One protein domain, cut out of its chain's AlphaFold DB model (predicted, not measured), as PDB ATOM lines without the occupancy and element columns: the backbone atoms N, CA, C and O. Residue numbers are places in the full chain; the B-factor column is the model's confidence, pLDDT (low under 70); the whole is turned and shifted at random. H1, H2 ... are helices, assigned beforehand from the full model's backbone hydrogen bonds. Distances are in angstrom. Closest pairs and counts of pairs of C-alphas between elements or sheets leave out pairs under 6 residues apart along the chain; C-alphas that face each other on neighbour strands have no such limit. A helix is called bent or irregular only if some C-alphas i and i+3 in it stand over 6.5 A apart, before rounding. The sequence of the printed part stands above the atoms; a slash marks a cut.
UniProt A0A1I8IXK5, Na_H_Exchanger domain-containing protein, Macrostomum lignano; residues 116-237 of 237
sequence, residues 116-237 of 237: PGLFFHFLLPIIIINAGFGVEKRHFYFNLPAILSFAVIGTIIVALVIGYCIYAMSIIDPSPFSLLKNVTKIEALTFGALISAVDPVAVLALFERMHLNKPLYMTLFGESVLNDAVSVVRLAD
ATOM      1  N   PRO A 116     207.889 241.097 140.774       58.12
ATOM      2  CA  PRO A 116     207.240 240.123 141.646       58.12
ATOM      3  C   PRO A 116     206.389 240.828 142.710       58.12
ATOM      4  O   PRO A 116     205.374 240.294 143.147       58.12
ATOM      5  N   GLY A 117     206.704 242.087 143.036       61.09
ATOM      6  CA  GLY A 117     205.877 242.936 143.884       61.09
ATOM      7  C   GLY A 117     204.435 243.072 143.388       61.09
ATOM      8  O   GLY A 117     203.530 243.041 144.212       61.09
ATOM      9  N   LEU A 118     204.173 243.127 142.075       63.22
ATOM     10  CA  LEU A 118     202.796 243.194 141.556       63.22
ATOM     11  C   LEU A 118     202.004 241.910 141.843       63.22
ATOM     12  O   LEU A 118     200.814 241.985 142.147       63.22
ATOM     13  N   PHE A 119     202.659 240.748 141.782       65.81
ATOM     14  CA  PHE A 119     202.054 239.466 142.140       65.81
ATOM     15  C   PHE A 119     201.659 239.452 143.621       65.81
ATOM     16  O   PHE A 119     200.489 239.248 143.953       65.81
ATOM     17  N   PHE A 120     202.621 239.744 144.499       67.62
ATOM     18  CA  PHE A 120     202.430 239.669 145.947       67.62
ATOM     19  C   PHE A 120     201.502 240.768 146.490       67.62
ATOM     20  O   PHE A 120     200.737 240.511 147.412       67.62
ATOM     21  N   HIS A 121     201.505 241.970 145.901       68.88
ATOM     22  CA  HIS A 121     200.704 243.100 146.394       68.88
ATOM     23  C   HIS A 121     199.267 243.122 145.873       68.88
ATOM     24  O   HIS A 121     198.389 243.645 146.555       68.88
ATOM     25  N   PHE A 122     199.002 242.598 144.671       66.31
ATOM     26  CA  PHE A 122     197.659 242.655 144.083       66.31
ATOM     27  C   PHE A 122     196.998 241.293 143.963       66.31
ATOM     28  O   PHE A 122     195.796 241.192 144.198       66.31
ATOM     29  N   LEU A 123     197.744 240.246 143.612       66.94
ATOM     30  CA  LEU A 123     197.127 238.956 143.337       66.94
ATOM     31  C   LEU A 123     196.924 238.107 144.568       66.94
ATOM     32  O   LEU A 123     195.831 237.574 144.760       66.94
ATOM     33  N   LEU A 124     197.952 238.029 145.405       69.38
ATOM     34  CA  LEU A 124     197.887 237.261 146.635       69.38
ATOM     35  C   LEU A 124     196.706 237.698 147.517       69.38
ATOM     36  O   LEU A 124     195.914 236.836 147.901       69.38
ATOM     37  N   PRO A 125     196.462 239.010 147.744       70.56
ATOM     38  CA  PRO A 125     195.318 239.440 148.538       70.56
ATOM     39  C   PRO A 125     193.979 239.042 147.911       70.56
ATOM     40  O   PRO A 125     193.070 238.632 148.627       70.56
ATOM     41  N   ILE A 126     193.846 239.109 146.581       71.75
ATOM     42  CA  ILE A 126     192.611 238.711 145.888       71.75
ATOM     43  C   ILE A 126     192.367 237.201 146.028       71.75
ATOM     44  O   ILE A 126     191.232 236.795 146.280       71.75
ATOM     45  N   ILE A 127     193.411 236.373 145.904       70.75
ATOM     46  CA  ILE A 127     193.317 234.913 146.051       70.75
ATOM     47  C   ILE A 127     192.936 234.540 147.487       70.75
ATOM     48  O   ILE A 127     191.969 233.800 147.681       70.75
ATOM     49  N   ILE A 128     193.642 235.090 148.483       72.50
ATOM     50  CA  ILE A 128     193.399 234.810 149.906       72.50
ATOM     51  C   ILE A 128     191.987 235.242 150.304       72.50
ATOM     52  O   ILE A 128     191.277 234.485 150.965       72.50
ATOM     53  N   ILE A 129     191.541 236.427 149.872       72.00
ATOM     54  CA  ILE A 129     190.188 236.918 150.156       72.00
ATOM     55  C   ILE A 129     189.137 236.000 149.522       72.00
ATOM     56  O   ILE A 129     188.184 235.611 150.196       72.00
ATOM     57  N   ASN A 130     189.312 235.618 148.252       69.44
ATOM     58  CA  ASN A 130     188.378 234.732 147.557       69.44
ATOM     59  C   ASN A 130     188.283 233.353 148.228       69.44
ATOM     60  O   ASN A 130     187.185 232.835 148.422       69.44
ATOM     61  N   ALA A 131     189.416 232.779 148.633       68.12
ATOM     62  CA  ALA A 131     189.439 231.508 149.345       68.12
ATOM     63  C   ALA A 131     188.859 231.629 150.769       68.12
ATOM     64  O   ALA A 131     188.114 230.756 151.216       68.12
ATOM     65  N   GLY A 132     189.113 232.748 151.453       70.06
ATOM     66  CA  GLY A 132     188.598 233.040 152.791       70.06
ATOM     67  C   GLY A 132     187.083 233.272 152.851       70.06
ATOM     68  O   GLY A 132     186.473 233.023 153.891       70.06
ATOM     69  N   PHE A 133     186.439 233.688 151.754       71.50
ATOM     70  CA  PHE A 133     184.976 233.831 151.703       71.50
ATOM     71  C   PHE A 133     184.229 232.494 151.845       71.50
ATOM     72  O   PHE A 133     183.102 232.488 152.338       71.50
ATOM     73  N   GLY A 134     184.847 231.372 151.462       67.44
ATOM     74  CA  GLY A 134     184.265 230.029 151.585       67.44
ATOM     75  C   GLY A 134     184.445 229.372 152.960       67.44
ATOM     76  O   GLY A 134     183.981 228.253 153.170       67.44
ATOM     77  N   VAL A 135     185.126 230.035 153.901       72.06
ATOM     78  CA  VAL A 135     185.566 229.449 155.176       72.06
ATOM     79  C   VAL A 135     184.581 229.756 156.313       72.06
ATOM     80  O   VAL A 135     184.309 230.909 156.655       72.06
ATOM     81  N   GLU A 136     184.089 228.708 156.980       73.69
ATOM     82  CA  GLU A 136     183.327 228.801 158.231       73.69
ATOM     83  C   GLU A 136     184.206 229.323 159.388       73.69
ATOM     84  O   GLU A 136     184.902 228.571 160.080       73.69
ATOM     85  N   LYS A 137     184.135 230.637 159.635       74.94
ATOM     86  CA  LYS A 137     184.955 231.370 160.620       74.94
ATOM     87  C   LYS A 137     185.001 230.711 162.005       74.94
ATOM     88  O   LYS A 137     186.064 230.628 162.610       74.94
ATOM     89  N   ARG A 138     183.871 230.198 162.508       75.75
ATOM     90  CA  ARG A 138     183.772 229.607 163.858       75.75
ATOM     91  C   ARG A 138     184.680 228.386 164.041       75.75
ATOM     92  O   ARG A 138     185.325 228.263 165.078       75.75
ATOM     93  N   HIS A 139     184.752 227.512 163.039       72.19
ATOM     94  CA  HIS A 139     185.609 226.327 163.083       72.19
ATOM     95  C   HIS A 139     187.079 226.674 162.845       72.19
ATOM     96  O   HIS A 139     187.952 226.054 163.450       72.19
ATOM     97  N   PHE A 140     187.351 227.687 162.023       75.88
ATOM     98  CA  PHE A 140     188.706 228.169 161.776       75.88
ATOM     99  C   PHE A 140     189.347 228.758 163.044       75.88
ATOM    100  O   PHE A 140     190.426 228.327 163.438       75.88
ATOM    101  N   TYR A 141     188.656 229.665 163.749       79.06
ATOM    102  CA  TYR A 141     189.188 230.276 164.976       79.06
ATOM    103  C   TYR A 141     189.368 229.279 166.125       79.06
ATOM    104  O   TYR A 141     190.308 229.410 166.902       79.06
ATOM    105  N   PHE A 142     188.504 228.265 166.226       83.06
ATOM    106  CA  PHE A 142     188.630 227.237 167.262       83.06
ATOM    107  C   PHE A 142     189.850 226.326 167.047       83.06
ATOM    108  O   PHE A 142     190.493 225.923 168.010       83.06
ATOM    109  N   ASN A 143     190.196 226.030 165.790       78.75
ATOM    110  CA  ASN A 143     191.341 225.181 165.446       78.75
ATOM    111  C   ASN A 143     192.632 225.973 165.193       78.75
ATOM    112  O   ASN A 143     193.670 225.369 164.946       78.75
ATOM    113  N   LEU A 144     192.596 227.303 165.296       83.38
ATOM    114  CA  LEU A 144     193.712 228.202 164.993       83.38
ATOM    115  C   LEU A 144     195.036 227.795 165.680       83.38
ATOM    116  O   LEU A 144     196.055 227.781 164.994       83.38
ATOM    117  N   PRO A 145     195.067 227.367 166.961       85.56
ATOM    118  CA  PRO A 145     196.306 226.889 167.582       85.56
ATOM    119  C   PRO A 145     196.901 225.648 166.904       85.56
ATOM    120  O   PRO A 145     198.118 225.544 166.786       85.56
ATOM    121  N   ALA A 146     196.056 224.724 166.438       84.19
ATOM    122  CA  ALA A 146     196.501 223.552 165.691       84.19
ATOM    123  C   ALA A 146     197.007 223.948 164.297       84.19
ATOM    124  O   ALA A 146     198.027 223.449 163.843       84.19
ATOM    125  N   ILE A 147     196.336 224.894 163.636       84.19
ATOM    126  CA  ILE A 147     196.783 225.436 162.346       84.19
ATOM    127  C   ILE A 147     198.161 226.090 162.492       84.19
ATOM    128  O   ILE A 147     199.067 225.789 161.723       84.19
ATOM    129  N   LEU A 148     198.345 226.935 163.509       83.62
ATOM    130  CA  LEU A 148     199.624 227.588 163.795       83.62
ATOM    131  C   LEU A 148     200.727 226.581 164.132       83.62
ATOM    132  O   LEU A 148     201.859 226.755 163.687       83.62
ATOM    133  N   SER A 149     200.424 225.536 164.910       82.00
ATOM    134  CA  SER A 149     201.425 224.525 165.247       82.00
ATOM    135  C   SER A 149     201.855 223.732 164.013       82.00
ATOM    136  O   SER A 149     203.053 223.536 163.827       82.00
ATOM    137  N   PHE A 150     200.929 223.359 163.126       79.44
ATOM    138  CA  PHE A 150     201.274 222.732 161.848       79.44
ATOM    139  C   PHE A 150     202.066 223.678 160.937       79.44
ATOM    140  O   PHE A 150     203.115 223.283 160.433       79.44
ATOM    141  N   ALA A 151     201.636 224.934 160.808       77.38
ATOM    142  CA  ALA A 151     202.286 225.916 159.943       77.38
ATOM    143  C   ALA A 151     203.706 226.275 160.387       77.38
ATOM    144  O   ALA A 151     204.575 226.467 159.550       77.38
ATOM    145  N   VAL A 152     203.975 226.356 161.692       82.56
ATOM    146  CA  VAL A 152     205.302 226.747 162.194       82.56
ATOM    147  C   VAL A 152     206.165 225.526 162.495       82.56
ATOM    148  O   VAL A 152     207.284 225.408 162.009       82.56
ATOM    149  N   ILE A 153     205.667 224.598 163.312       82.81
ATOM    150  CA  ILE A 153     206.464 223.454 163.767       82.81
ATOM    151  C   ILE A 153     206.597 222.434 162.635       82.81
ATOM    152  O   ILE A 153     207.686 221.904 162.419       82.81
ATOM    153  N   GLY A 154     205.517 222.186 161.889       81.56
ATOM    154  CA  GLY A 154     205.530 221.269 160.750       81.56
ATOM    155  C   GLY A 154     206.511 221.716 159.669       81.56
ATOM    156  O   GLY A 154     207.366 220.926 159.269       81.56
ATOM    157  N   THR A 155     206.470 222.991 159.274       79.06
ATOM    158  CA  THR A 155     207.382 223.523 158.247       79.06
ATOM    159  C   THR A 155     208.843 223.502 158.693       79.06
ATOM    160  O   THR A 155     209.712 223.132 157.900       79.06
ATOM    161  N   ILE A 156     209.139 223.813 159.962       83.88
ATOM    162  CA  ILE A 156     210.498 223.707 160.513       83.88
ATOM    163  C   ILE A 156     210.979 222.255 160.467       83.88
ATOM    164  O   ILE A 156     212.075 221.995 159.974       83.88
ATOM    165  N   ILE A 157     210.174 221.300 160.939       83.56
ATOM    166  CA  ILE A 157     210.555 219.881 160.939       83.56
ATOM    167  C   ILE A 157     210.807 219.395 159.510       83.56
ATOM    168  O   ILE A 157     211.846 218.789 159.257       83.56
ATOM    169  N   VAL A 158     209.908 219.695 158.568       82.31
ATOM    170  CA  VAL A 158     210.059 219.307 157.158       82.31
ATOM    171  C   VAL A 158     211.312 219.936 156.545       82.31
ATOM    172  O   VAL A 158     212.092 219.233 155.902       82.31
ATOM    173  N   ALA A 159     211.569 221.221 156.805       78.12
ATOM    174  CA  ALA A 159     212.756 221.914 156.313       78.12
ATOM    175  C   ALA A 159     214.056 221.291 156.845       78.12
ATOM    176  O   ALA A 159     215.000 221.082 156.079       78.12
ATOM    177  N   LEU A 160     214.097 220.957 158.140       82.50
ATOM    178  CA  LEU A 160     215.239 220.286 158.759       82.50
ATOM    179  C   LEU A 160     215.435 218.884 158.177       82.50
ATOM    180  O   LEU A 160     216.548 218.547 157.783       82.50
ATOM    181  N   VAL A 161     214.376 218.073 158.098       81.88
ATOM    182  CA  VAL A 161     214.451 216.695 157.594       81.88
ATOM    183  C   VAL A 161     214.943 216.680 156.150       81.88
ATOM    184  O   VAL A 161     215.940 216.023 155.862       81.88
ATOM    185  N   ILE A 162     214.317 217.453 155.257       75.31
ATOM    186  CA  ILE A 162     214.714 217.516 153.844       75.31
ATOM    187  C   ILE A 162     216.144 218.056 153.709       75.31
ATOM    188  O   ILE A 162     216.957 217.462 153.000       75.31
ATOM    189  N   GLY A 163     216.481 219.137 154.421       73.62
ATOM    190  CA  GLY A 163     217.814 219.735 154.364       73.62
ATOM    191  C   GLY A 163     218.917 218.789 154.848       73.62
ATOM    192  O   GLY A 163     219.946 218.644 154.185       73.62
ATOM    193  N   TYR A 164     218.699 218.080 155.959       79.56
ATOM    194  CA  TYR A 164     219.654 217.089 156.454       79.56
ATOM    195  C   TYR A 164     219.717 215.836 155.577       79.56
ATOM    196  O   TYR A 164     220.809 215.297 155.410       79.56
ATOM    197  N   CYS A 165     218.608 215.391 154.979       76.25
ATOM    198  CA  CYS A 165     218.612 214.284 154.021       76.25
ATOM    199  C   CYS A 165     219.477 214.605 152.797       76.25
ATOM    200  O   CYS A 165     220.334 213.803 152.431       76.25
ATOM    201  N   ILE A 166     219.320 215.794 152.210       71.69
ATOM    202  CA  ILE A 166     220.121 216.237 151.058       71.69
ATOM    203  C   ILE A 166     221.599 216.359 151.439       71.69
ATOM    204  O   ILE A 166     222.474 215.894 150.707       71.69
ATOM    205  N   TYR A 167     221.888 216.919 152.615       73.38
ATOM    206  CA  TYR A 167     223.255 217.002 153.123       73.38
ATOM    207  C   TYR A 167     223.870 215.612 153.366       73.38
ATOM    208  O   TYR A 167     225.017 215.373 152.994       73.38
ATOM    209  N   ALA A 168     223.119 214.664 153.926       73.56
ATOM    210  CA  ALA A 168     223.587 213.295 154.124       73.56
ATOM    211  C   ALA A 168     223.866 212.587 152.789       73.56
ATOM    212  O   ALA A 168     224.914 211.960 152.640       73.56
ATOM    213  N   MET A 169     222.987 212.750 151.794       67.00
ATOM    214  CA  MET A 169     223.200 212.221 150.442       67.00
ATOM    215  C   MET A 169     224.474 212.788 149.798       67.00
ATOM    216  O   MET A 169     225.214 212.040 149.169       67.00
ATOM    217  N   SER A 170     224.784 214.069 150.027       68.31
ATOM    218  CA  SER A 170     226.010 214.699 149.511       68.31
ATOM    219  C   SER A 170     227.311 214.114 150.083       68.31
ATOM    220  O   SER A 170     228.352 214.191 149.437       68.31
ATOM    221  N   ILE A 171     227.258 213.519 151.282       71.19
ATOM    222  CA  ILE A 171     228.415 212.896 151.949       71.19
ATOM    223  C   ILE A 171     228.581 211.436 151.517       71.19
ATOM    224  O   ILE A 171     229.703 210.940 151.432       71.19
ATOM    225  N   ILE A 172     227.465 210.734 151.298       67.44
ATOM    226  CA  ILE A 172     227.451 209.286 151.060       67.44
ATOM    227  C   ILE A 172     227.810 208.943 149.608       67.44
ATOM    228  O   ILE A 172     228.289 207.840 149.370       67.44
ATOM    229  N   ASP A 173     227.604 209.853 148.652       59.91
ATOM    230  CA  ASP A 173     227.746 209.567 147.222       59.91
ATOM    231  C   ASP A 173     229.203 209.758 146.721       59.91
ATOM    232  O   ASP A 173     229.684 210.893 146.637       59.91
ATOM    233  N   PRO A 174     229.942 208.681 146.369       54.72
ATOM    234  CA  PRO A 174     231.331 208.762 145.908       54.72
ATOM    235  C   PRO A 174     231.447 209.022 144.394       54.72
ATOM    236  O   PRO A 174     232.549 208.982 143.837       54.72
ATOM    237  N   SER A 175     230.328 209.240 143.695       52.88
ATOM    238  CA  SER A 175     230.304 209.346 142.238       52.88
ATOM    239  C   SER A 175     230.879 210.688 141.724       52.88
ATOM    240  O   SER A 175     230.565 211.761 142.242       52.88
ATOM    241  N   PRO A 176     231.726 210.679 140.674       48.62
ATOM    242  CA  PRO A 176     232.354 211.887 140.122       48.62
ATOM    243  C   PRO A 176     231.386 212.799 139.343       48.62
ATOM    244  O   PRO A 176     231.780 213.900 138.968       48.62
ATOM    245  N   PHE A 177     230.142 212.359 139.121       45.44
ATOM    246  CA  PHE A 177     229.086 213.065 138.384       45.44
ATOM    247  C   PHE A 177     227.931 213.518 139.301       45.44
ATOM    248  O   PHE A 177     226.805 213.700 138.842       45.44
ATOM    249  N   SER A 178     228.157 213.668 140.613       50.84
ATOM    250  CA  SER A 178     227.086 214.106 141.510       50.84
ATOM    251  C   SER A 178     226.884 215.625 141.416       50.84
ATOM    252  O   SER A 178     227.741 216.426 141.787       50.84
ATOM    253  N   LEU A 179     225.698 216.038 140.955       52.25
ATOM    254  CA  LEU A 179     225.190 217.422 141.026       52.25
ATOM    255  C   LEU A 179     225.173 217.988 142.466       52.25
ATOM    256  O   LEU A 179     224.931 219.172 142.668       52.25
ATOM    257  N   LEU A 180     225.411 217.130 143.462       54.56
ATOM    258  CA  LEU A 180     225.380 217.406 144.896       54.56
ATOM    259  C   LEU A 180     226.784 217.481 145.525       54.56
ATOM    260  O   LEU A 180     226.908 217.573 146.748       54.56
ATOM    261  N   LYS A 181     227.856 217.436 144.725       53.88
ATOM    262  CA  LYS A 181     229.228 217.519 145.235       53.88
ATOM    263  C   LYS A 181     229.499 218.908 145.825       53.88
ATOM    264  O   LYS A 181     229.298 219.915 145.156       53.88
ATOM    265  N   ASN A 182     230.016 218.951 147.055       61.75
ATOM    266  CA  ASN A 182     230.333 220.175 147.812       61.75
ATOM    267  C   ASN A 182     229.131 221.053 148.212       61.75
ATOM    268  O   ASN A 182     229.320 222.240 148.472       61.75
ATOM    269  N   VAL A 183     227.918 220.501 148.316       66.81
ATOM    270  CA  VAL A 183     226.784 221.252 148.881       66.81
ATOM    271  C   VAL A 183     227.067 221.582 150.349       66.81
ATOM    272  O   VAL A 183     227.288 220.701 151.185       66.81
ATOM    273  N   THR A 184     227.055 222.869 150.683       75.94
ATOM    274  CA  THR A 184     227.225 223.310 152.066       75.94
ATOM    275  C   THR A 184     225.971 223.004 152.889       75.94
ATOM    276  O   THR A 184     224.848 222.978 152.386       75.94
ATOM    277  N   LYS A 185     226.138 222.835 154.207       73.44
ATOM    278  CA  LYS A 185     225.006 222.645 155.138       73.44
ATOM    279  C   LYS A 185     223.947 223.744 155.000       73.44
ATOM    280  O   LYS A 185     222.760 223.467 155.110       73.44
ATOM    281  N   ILE A 186     224.384 224.983 154.763       78.12
ATOM    282  CA  ILE A 186     223.499 226.144 154.628       78.12
ATOM    283  C   ILE A 186     222.694 226.060 153.330       78.12
ATOM    284  O   ILE A 186     221.496 226.324 153.356       78.12
ATOM    285  N   GLU A 187     223.306 225.660 152.214       72.38
ATOM    286  CA  GLU A 187     222.608 225.495 150.932       72.38
ATOM    287  C   GLU A 187     221.559 224.383 151.000       72.38
ATOM    288  O   GLU A 187     220.416 224.601 150.601       72.38
ATOM    289  N   ALA A 188     221.903 223.234 151.592       72.31
ATOM    290  CA  ALA A 188     220.958 222.136 151.783       72.31
ATOM    291  C   ALA A 188     219.779 222.540 152.687       72.31
ATOM    292  O   ALA A 188     218.624 222.258 152.369       72.31
ATOM    293  N   LEU A 189     220.048 223.257 153.785       72.94
ATOM    294  CA  LEU A 189     219.004 223.745 154.689       72.94
ATOM    295  C   LEU A 189     218.126 224.823 154.040       72.94
ATOM    296  O   LEU A 189     216.916 224.838 154.245       72.94
ATOM    297  N   THR A 190     218.724 225.705 153.238       74.94
ATOM    298  CA  THR A 190     217.998 226.746 152.494       74.94
ATOM    299  C   THR A 190     217.080 226.116 151.453       74.94
ATOM    300  O   THR A 190     215.933 226.533 151.314       74.94
ATOM    301  N   PHE A 191     217.545 225.070 150.766       70.88
ATOM    302  CA  PHE A 191     216.713 224.302 149.848       70.88
ATOM    303  C   PHE A 191     215.582 223.570 150.582       70.88
ATOM    304  O   PHE A 191     214.432 223.641 150.157       70.88
ATOM    305  N   GLY A 192     215.871 222.939 151.724       67.56
ATOM    306  CA  GLY A 192     214.850 222.320 152.574       67.56
ATOM    307  C   GLY A 192     213.779 223.316 153.031       67.56
ATOM    308  O   GLY A 192     212.591 223.014 152.957       67.56
ATOM    309  N   ALA A 193     214.179 224.526 153.430       75.56
ATOM    310  CA  ALA A 193     213.256 225.603 153.785       75.56
ATOM    311  C   ALA A 193     212.406 226.069 152.591       75.56
ATOM    312  O   ALA A 193     211.207 226.283 152.745       75.56
ATOM    313  N   LEU A 194     213.002 226.174 151.399       73.00
ATOM    314  CA  LEU A 194     212.299 226.563 150.174       73.00
ATOM    315  C   LEU A 194     211.246 225.528 149.751       73.00
ATOM    316  O   LEU A 194     210.141 225.905 149.378       73.00
ATOM    317  N   ILE A 195     211.560 224.234 149.844       72.12
ATOM    318  CA  ILE A 195     210.614 223.153 149.523       72.12
ATOM    319  C   ILE A 195     209.528 223.010 150.598       72.12
ATOM    320  O   ILE A 195     208.388 222.686 150.282       72.12
ATOM    321  N   SER A 196     209.856 223.275 151.862       75.50
ATOM    322  CA  SER A 196     208.883 223.253 152.961       75.50
ATOM    323  C   SER A 196     207.834 224.368 152.855       75.50
ATOM    324  O   SER A 196     206.705 224.202 153.298       75.50
ATOM    325  N   ALA A 197     208.181 225.489 152.216       66.81
ATOM    326  CA  ALA A 197     207.261 226.598 151.966       66.81
ATOM    327  C   ALA A 197     206.283 226.350 150.795       66.81
ATOM    328  O   ALA A 197     205.542 227.256 150.431       66.81
ATOM    329  N   VAL A 198     206.290 225.164 150.171       66.75
ATOM    330  CA  VAL A 198     205.425 224.848 149.022       66.75
ATOM    331  C   VAL A 198     203.966 224.698 149.454       66.75
ATOM    332  O   VAL A 198     203.638 223.875 150.307       66.75
ATOM    333  N   ASP A 199     203.071 225.433 148.796       67.56
ATOM    334  CA  ASP A 199     201.654 225.428 149.143       67.56
ATOM    335  C   ASP A 199     200.878 224.191 148.651       67.56
ATOM    336  O   ASP A 199     200.946 223.824 147.469       67.56
ATOM    337  N   PRO A 200     199.994 223.609 149.483       64.38
ATOM    338  CA  PRO A 200     199.120 222.508 149.095       64.38
ATOM    339  C   PRO A 200     197.919 222.936 148.226       64.38
ATOM    340  O   PRO A 200     196.948 222.186 148.144       64.38
ATOM    341  N   VAL A 201     197.930 224.093 147.542       65.25
ATOM    342  CA  VAL A 201     196.765 224.614 146.779       65.25
ATOM    343  C   VAL A 201     196.193 223.588 145.793       65.25
ATOM    344  O   VAL A 201     194.975 223.440 145.666       65.25
ATOM    345  N   ALA A 202     197.059 222.823 145.123       62.47
ATOM    346  CA  ALA A 202     196.626 221.771 144.203       62.47
ATOM    347  C   ALA A 202     195.921 220.604 144.926       62.47
ATOM    348  O   ALA A 202     194.941 220.057 144.419       62.47
ATOM    349  N   VAL A 203     196.391 220.252 146.125       66.31
ATOM    350  CA  VAL A 203     195.813 219.199 146.972       66.31
ATOM    351  C   VAL A 203     194.496 219.669 147.591       66.31
ATOM    352  O   VAL A 203     193.530 218.910 147.619       66.31
ATOM    353  N   LEU A 204     194.410 220.941 147.994       70.12
ATOM    354  CA  LEU A 204     193.175 221.568 148.471       70.12
ATOM    355  C   LEU A 204     192.064 221.490 147.414       70.12
ATOM    356  O   LEU A 204     190.941 221.097 147.731       70.12
ATOM    357  N   ALA A 205     192.387 221.771 146.146       64.69
ATOM    358  CA  ALA A 205     191.434 221.668 145.039       64.69
ATOM    359  C   ALA A 205     190.950 220.227 144.782       64.69
ATOM    360  O   ALA A 205     189.819 220.027 144.333       64.69
ATOM    361  N   LEU A 206     191.783 219.219 145.064       66.44
ATOM    362  CA  LEU A 206     191.391 217.809 144.994       66.44
ATOM    363  C   LEU A 206     190.493 217.423 146.177       66.44
ATOM    364  O   LEU A 206     189.478 216.752 145.990       66.44
ATOM    365  N   PHE A 207     190.829 217.870 147.384       68.44
ATOM    366  CA  PHE A 207     190.070 217.566 148.598       68.44
ATOM    367  C   PHE A 207     188.663 218.161 148.590       68.44
ATOM    368  O   PHE A 207     187.732 217.520 149.079       68.44
ATOM    369  N   GLU A 208     188.489 219.328 147.969       65.38
ATOM    370  CA  GLU A 208     187.175 219.936 147.750       65.38
ATOM    371  C   GLU A 208     186.277 219.060 146.857       65.38
ATOM    372  O   GLU A 208     185.085 218.924 147.125       65.38
ATOM    373  N   ARG A 209     186.850 218.399 145.841       65.00
ATOM    374  CA  ARG A 209     186.114 217.481 144.951       65.00
ATOM    375  C   ARG A 209     185.774 216.148 145.607       65.00
ATOM    376  O   ARG A 209     184.770 215.543 145.252       65.00
ATOM    377  N   MET A 210     186.606 215.685 146.538       72.38
ATOM    378  CA  MET A 210     186.396 214.412 147.237       72.38
ATOM    379  C   MET A 210     185.519 214.540 148.493       72.38
ATOM    380  O   MET A 210     185.347 213.552 149.201       72.38
ATOM    381  N   HIS A 211     184.967 215.729 148.786       66.12
ATOM    382  CA  HIS A 211     184.151 216.000 149.979       66.12
ATOM    383  C   HIS A 211     184.797 215.509 151.290       66.12
ATOM    384  O   HIS A 211     184.129 214.978 152.179       66.12
ATOM    385  N   LEU A 212     186.119 215.667 151.406       65.50
ATOM    386  CA  LEU A 212     186.869 215.225 152.579       65.50
ATOM    387  C   LEU A 212     186.589 216.092 153.819       65.50
ATOM    388  O   LEU A 212     186.012 217.177 153.750       65.50
ATOM    389  N   ASN A 213     187.014 215.585 154.976       73.81
ATOM    390  CA  ASN A 213     186.770 216.160 156.300       73.81
ATOM    391  C   ASN A 213     187.097 217.668 156.373       73.81
ATOM    392  O   ASN A 213     188.256 218.068 156.231       73.81
ATOM    393  N   LYS A 214     186.086 218.494 156.686       74.06
ATOM    394  CA  LYS A 214     186.212 219.961 156.816       74.06
ATOM    395  C   LYS A 214     187.391 220.422 157.696       74.06
ATOM    396  O   LYS A 214     188.053 221.376 157.299       74.06
ATOM    397  N   PRO A 215     187.715 219.787 158.844       73.81
ATOM    398  CA  PRO A 215     188.824 220.234 159.689       73.81
ATOM    399  C   PRO A 215     190.189 220.156 158.996       73.81
ATOM    400  O   PRO A 215     190.996 221.065 159.145       73.81
ATOM    401  N   LEU A 216     190.432 219.110 158.198       76.38
ATOM    402  CA  LEU A 216     191.704 218.920 157.496       76.38
ATOM    403  C   LEU A 216     191.896 219.971 156.398       76.38
ATOM    404  O   LEU A 216     192.982 220.529 156.257       76.38
ATOM    405  N   TYR A 217     190.821 220.276 155.664       79.69
ATOM    406  CA  TYR A 217     190.811 221.351 154.674       79.69
ATOM    407  C   TYR A 217     191.155 222.701 155.317       79.69
ATOM    408  O   TYR A 217     192.007 223.422 154.806       79.69
ATOM    409  N   MET A 218     190.544 223.019 156.464       77.62
ATOM    410  CA  MET A 218     190.813 224.270 157.181       77.62
ATOM    411  C   MET A 218     192.263 224.377 157.653       77.62
ATOM    412  O   MET A 218     192.837 225.463 157.588       77.62
ATOM    413  N   THR A 219     192.855 223.271 158.109       78.75
ATOM    414  CA  THR A 219     194.249 223.250 158.566       78.75
ATOM    415  C   THR A 219     195.230 223.483 157.426       78.75
ATOM    416  O   THR A 219     196.066 224.373 157.536       78.75
ATOM    417  N   LEU A 220     195.083 222.756 156.316       79.31
ATOM    418  CA  LEU A 220     195.945 222.911 155.136       79.31
ATOM    419  C   LEU A 220     195.779 224.285 154.473       79.31
ATOM    420  O   LEU A 220     196.744 224.881 154.003       79.31
ATOM    421  N   PHE A 221     194.553 224.811 154.449       79.75
ATOM    422  CA  PHE A 221     194.295 226.162 153.962       79.75
ATOM    423  C   PHE A 221     194.971 227.219 154.844       79.75
ATOM    424  O   PHE A 221     195.632 228.119 154.336       79.75
ATOM    425  N   GLY A 222     194.817 227.106 156.166       81.69
ATOM    426  CA  GLY A 222     195.408 228.050 157.108       81.69
ATOM    427  C   GLY A 222     196.939 228.015 157.121       81.69
ATOM    428  O   GLY A 222     197.553 229.068 157.242       81.69
ATOM    429  N   GLU A 223     197.545 226.840 156.939       82.12
ATOM    430  CA  GLU A 223     198.989 226.680 156.732       82.12
ATOM    431  C   GLU A 223     199.480 227.490 155.525       82.12
ATOM    432  O   GLU A 223     200.363 228.333 155.672       82.12
ATOM    433  N   SER A 224     198.860 227.286 154.360       79.75
ATOM    434  CA  SER A 224     199.222 227.973 153.113       79.75
ATOM    435  C   SER A 224     199.102 229.496 153.240       79.75
ATOM    436  O   SER A 224     200.043 230.223 152.940       79.75
ATOM    437  N   VAL A 225     197.992 229.994 153.804       80.06
ATOM    438  CA  VAL A 225     197.792 231.441 154.010       80.06
ATOM    439  C   VAL A 225     198.838 232.041 154.958       80.06
ATOM    440  O   VAL A 225     199.267 233.180 154.762       80.06
ATOM    441  N   LEU A 226     199.245 231.310 156.000       80.62
ATOM    442  CA  LEU A 226     200.275 231.774 156.931       80.62
ATOM    443  C   LEU A 226     201.661 231.799 156.279       80.62
ATOM    444  O   LEU A 226     202.387 232.777 156.464       80.62
ATOM    445  N   ASN A 227     202.007 230.777 155.495       79.38
ATOM    446  CA  ASN A 227     203.260 230.733 154.739       79.38
ATOM    447  C   ASN A 227     203.345 231.900 153.740       79.38
ATOM    448  O   ASN A 227     204.343 232.628 153.719       79.38
ATOM    449  N   ASP A 228     202.257 232.150 153.009       79.00
ATOM    450  CA  ASP A 228     202.103 233.297 152.115       79.00
ATOM    451  C   ASP A 228     202.289 234.631 152.854       79.00
ATOM    452  O   ASP A 228     203.052 235.494 152.413       79.00
ATOM    453  N   ALA A 229     201.660 234.804 154.021       76.19
ATOM    454  CA  ALA A 229     201.769 236.032 154.810       76.19
ATOM    455  C   ALA A 229     203.205 236.302 155.296       76.19
ATOM    456  O   ALA A 229     203.675 237.441 155.232       76.19
ATOM    457  N   VAL A 230     203.924 235.266 155.744       74.62
ATOM    458  CA  VAL A 230     205.332 235.387 156.161       74.62
ATOM    459  C   VAL A 230     206.220 235.795 154.981       74.62
ATOM    460  O   VAL A 230     207.129 236.612 155.152       74.62
ATOM    461  N   SER A 231     205.941 235.281 153.780       67.56
ATOM    462  CA  SER A 231     206.693 235.631 152.571       67.56
ATOM    463  C   SER A 231     206.509 237.100 152.162       67.56
ATOM    464  O   SER A 231     207.490 237.767 151.832       67.56
ATOM    465  N   VAL A 232     205.287 237.639 152.271       67.75
ATOM    466  CA  VAL A 232     204.983 239.045 151.954       67.75
ATOM    467  C   VAL A 232     205.672 239.998 152.924       67.75
ATOM    468  O   VAL A 232     206.273 240.973 152.481       67.75
ATOM    469  N   VAL A 233     205.634 239.711 154.229       70.00
ATOM    470  CA  VAL A 233     206.304 240.547 155.241       70.00
ATOM    471  C   VAL A 233     207.807 240.613 154.972       70.00
ATOM    472  O   VAL A 233     208.395 241.683 155.031       70.00
ATOM    473  N   ARG A 234     208.419 239.488 154.597       59.03
ATOM    474  CA  ARG A 234     209.861 239.403 154.331       59.03
ATOM    475  C   ARG A 234     210.297 240.040 153.003       59.03
ATOM    476  O   ARG A 234     211.488 240.249 152.817       59.03
ATOM    477  N   LEU A 235     209.362 240.297 152.085       52.97
ATOM    478  CA  LEU A 235     209.590 241.008 150.819       52.97
ATOM    479  C   LEU A 235     209.280 242.510 150.907       52.97
ATOM    480  O   LEU A 235     209.603 243.244 149.974       52.97
ATOM    481  N   ALA A 236     208.604 242.949 151.972       50.72
ATOM    482  CA  ALA A 236     208.243 244.347 152.196       50.72
ATOM    483  C   ALA A 236     209.338 245.157 152.924       50.72
ATOM    484  O   ALA A 236     209.215 246.380 152.985       50.72
ATOM    485  N   ASP A 237     210.388 244.487 153.415       36.75
ATOM    486  CA  ASP A 237     211.613 245.053 154.007       36.75
ATOM    487  C   ASP A 237     212.813 244.916 153.049       36.75
ATOM    488  O   ASP A 237     213.646 245.852 152.998       36.75
TER     489      ASP A 237
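What this domain is: This is residues 116 to 237 of the 237 residues of the protein "Na_H_Exchanger domain-containing protein" of Macrostomum lignano (UniProt A0A1I8IXK5). One long helix, H2, makes the longest axis; H3 folds back along its second half as a helical hairpin, and H5 crosses its first half steeply, so that two arms spread from that crossing. H1 lies near the far end of H5, the short H4 folds back on the beginning of H5, and the loop of residues 173 to 184 makes the tip of the H2 and H3 arm. The printed part has 122 residues, with five named helices in the order H1, H2, H3, H4, H5 and no named strand; the class is all helix. The whole is loose, with a radius of gyration of the C-alphas of 17.6 A, and elongated, spanning 55 by 34 by 26 A.

Where its parts are: H2, residues 137 to 172, is the longest helix at 48.8 A, from C-alpha 137 at (184.955, 231.370, 160.620) to C-alpha 172 at (227.451, 209.286, 151.060). It has a kink of 56 degrees near residue 144 and is irregular, with C-alphas 142 and 145 7.7 A apart. H3 is residues 185 to 196, 16.3 A. H5, residues 214 to 235, is 32.0 A long and ends with C-alpha 235 at (209.590, 241.008, 150.819). H4 is residues 201 to 209, 12.9 A. H1, residues 116 to 132, is 22.8 A long and has a kink of 29 degrees near residue 123; it is neither bent nor irregular, but only just, with C-alphas 121 and 124 6.5 A apart.

How they stand to each other: H2 touches H3 with residues 155 to 167 alone, the closest C-alphas being those of Gly 163 and Leu 189, 4.2 A apart. These two form a helical hairpin, running opposite ways at a tilt of 36 degrees, only just steep. H2 touches H5 with residues 139 to 151 alone, closest at the C-alphas of Ala 151 and Glu 223, 4.7 A, at a steep tilt of 67 degrees, the same way. H5 is the hub, touching three helices. Its residues 217 to 224 alone touch H4, closest at the C-alphas of Leu 204 and Tyr 217, 6.6 A, in a helical hairpin with a shallow tilt of 21 degrees. Its residues 225 to 232 alone only just touch H1, with 3 pairs of C-alphas within 8 A; the closest are those of Phe 120 and Val 232, 6.6 A, and the two run opposite ways at a shallow tilt of 22 degrees. The packing is part aligned, at shallow tilts, and part crossed, at steep ones. H3 and H5 are apart, as are H1 and H2. In H3 and H5 every O i to N i+4 pair is within hydrogen-bond range; the counts are 10 of 13 in H1, 29 of 32 in H2 and 4 of 5 in H4.

The domain as a whole: The C-alphas farthest apart are those of Arg 138 and Pro 176, 56.9 A. The printed part has no cut and ends at residue 237, the chain's last. The link from H2 to H3 is long, 12 residues; the other three are tight. The mean pLDDT of the printed part is 71.2, and 47 residues are under 70, among them residues 116 to 124, 172 to 183 and 234 to 237.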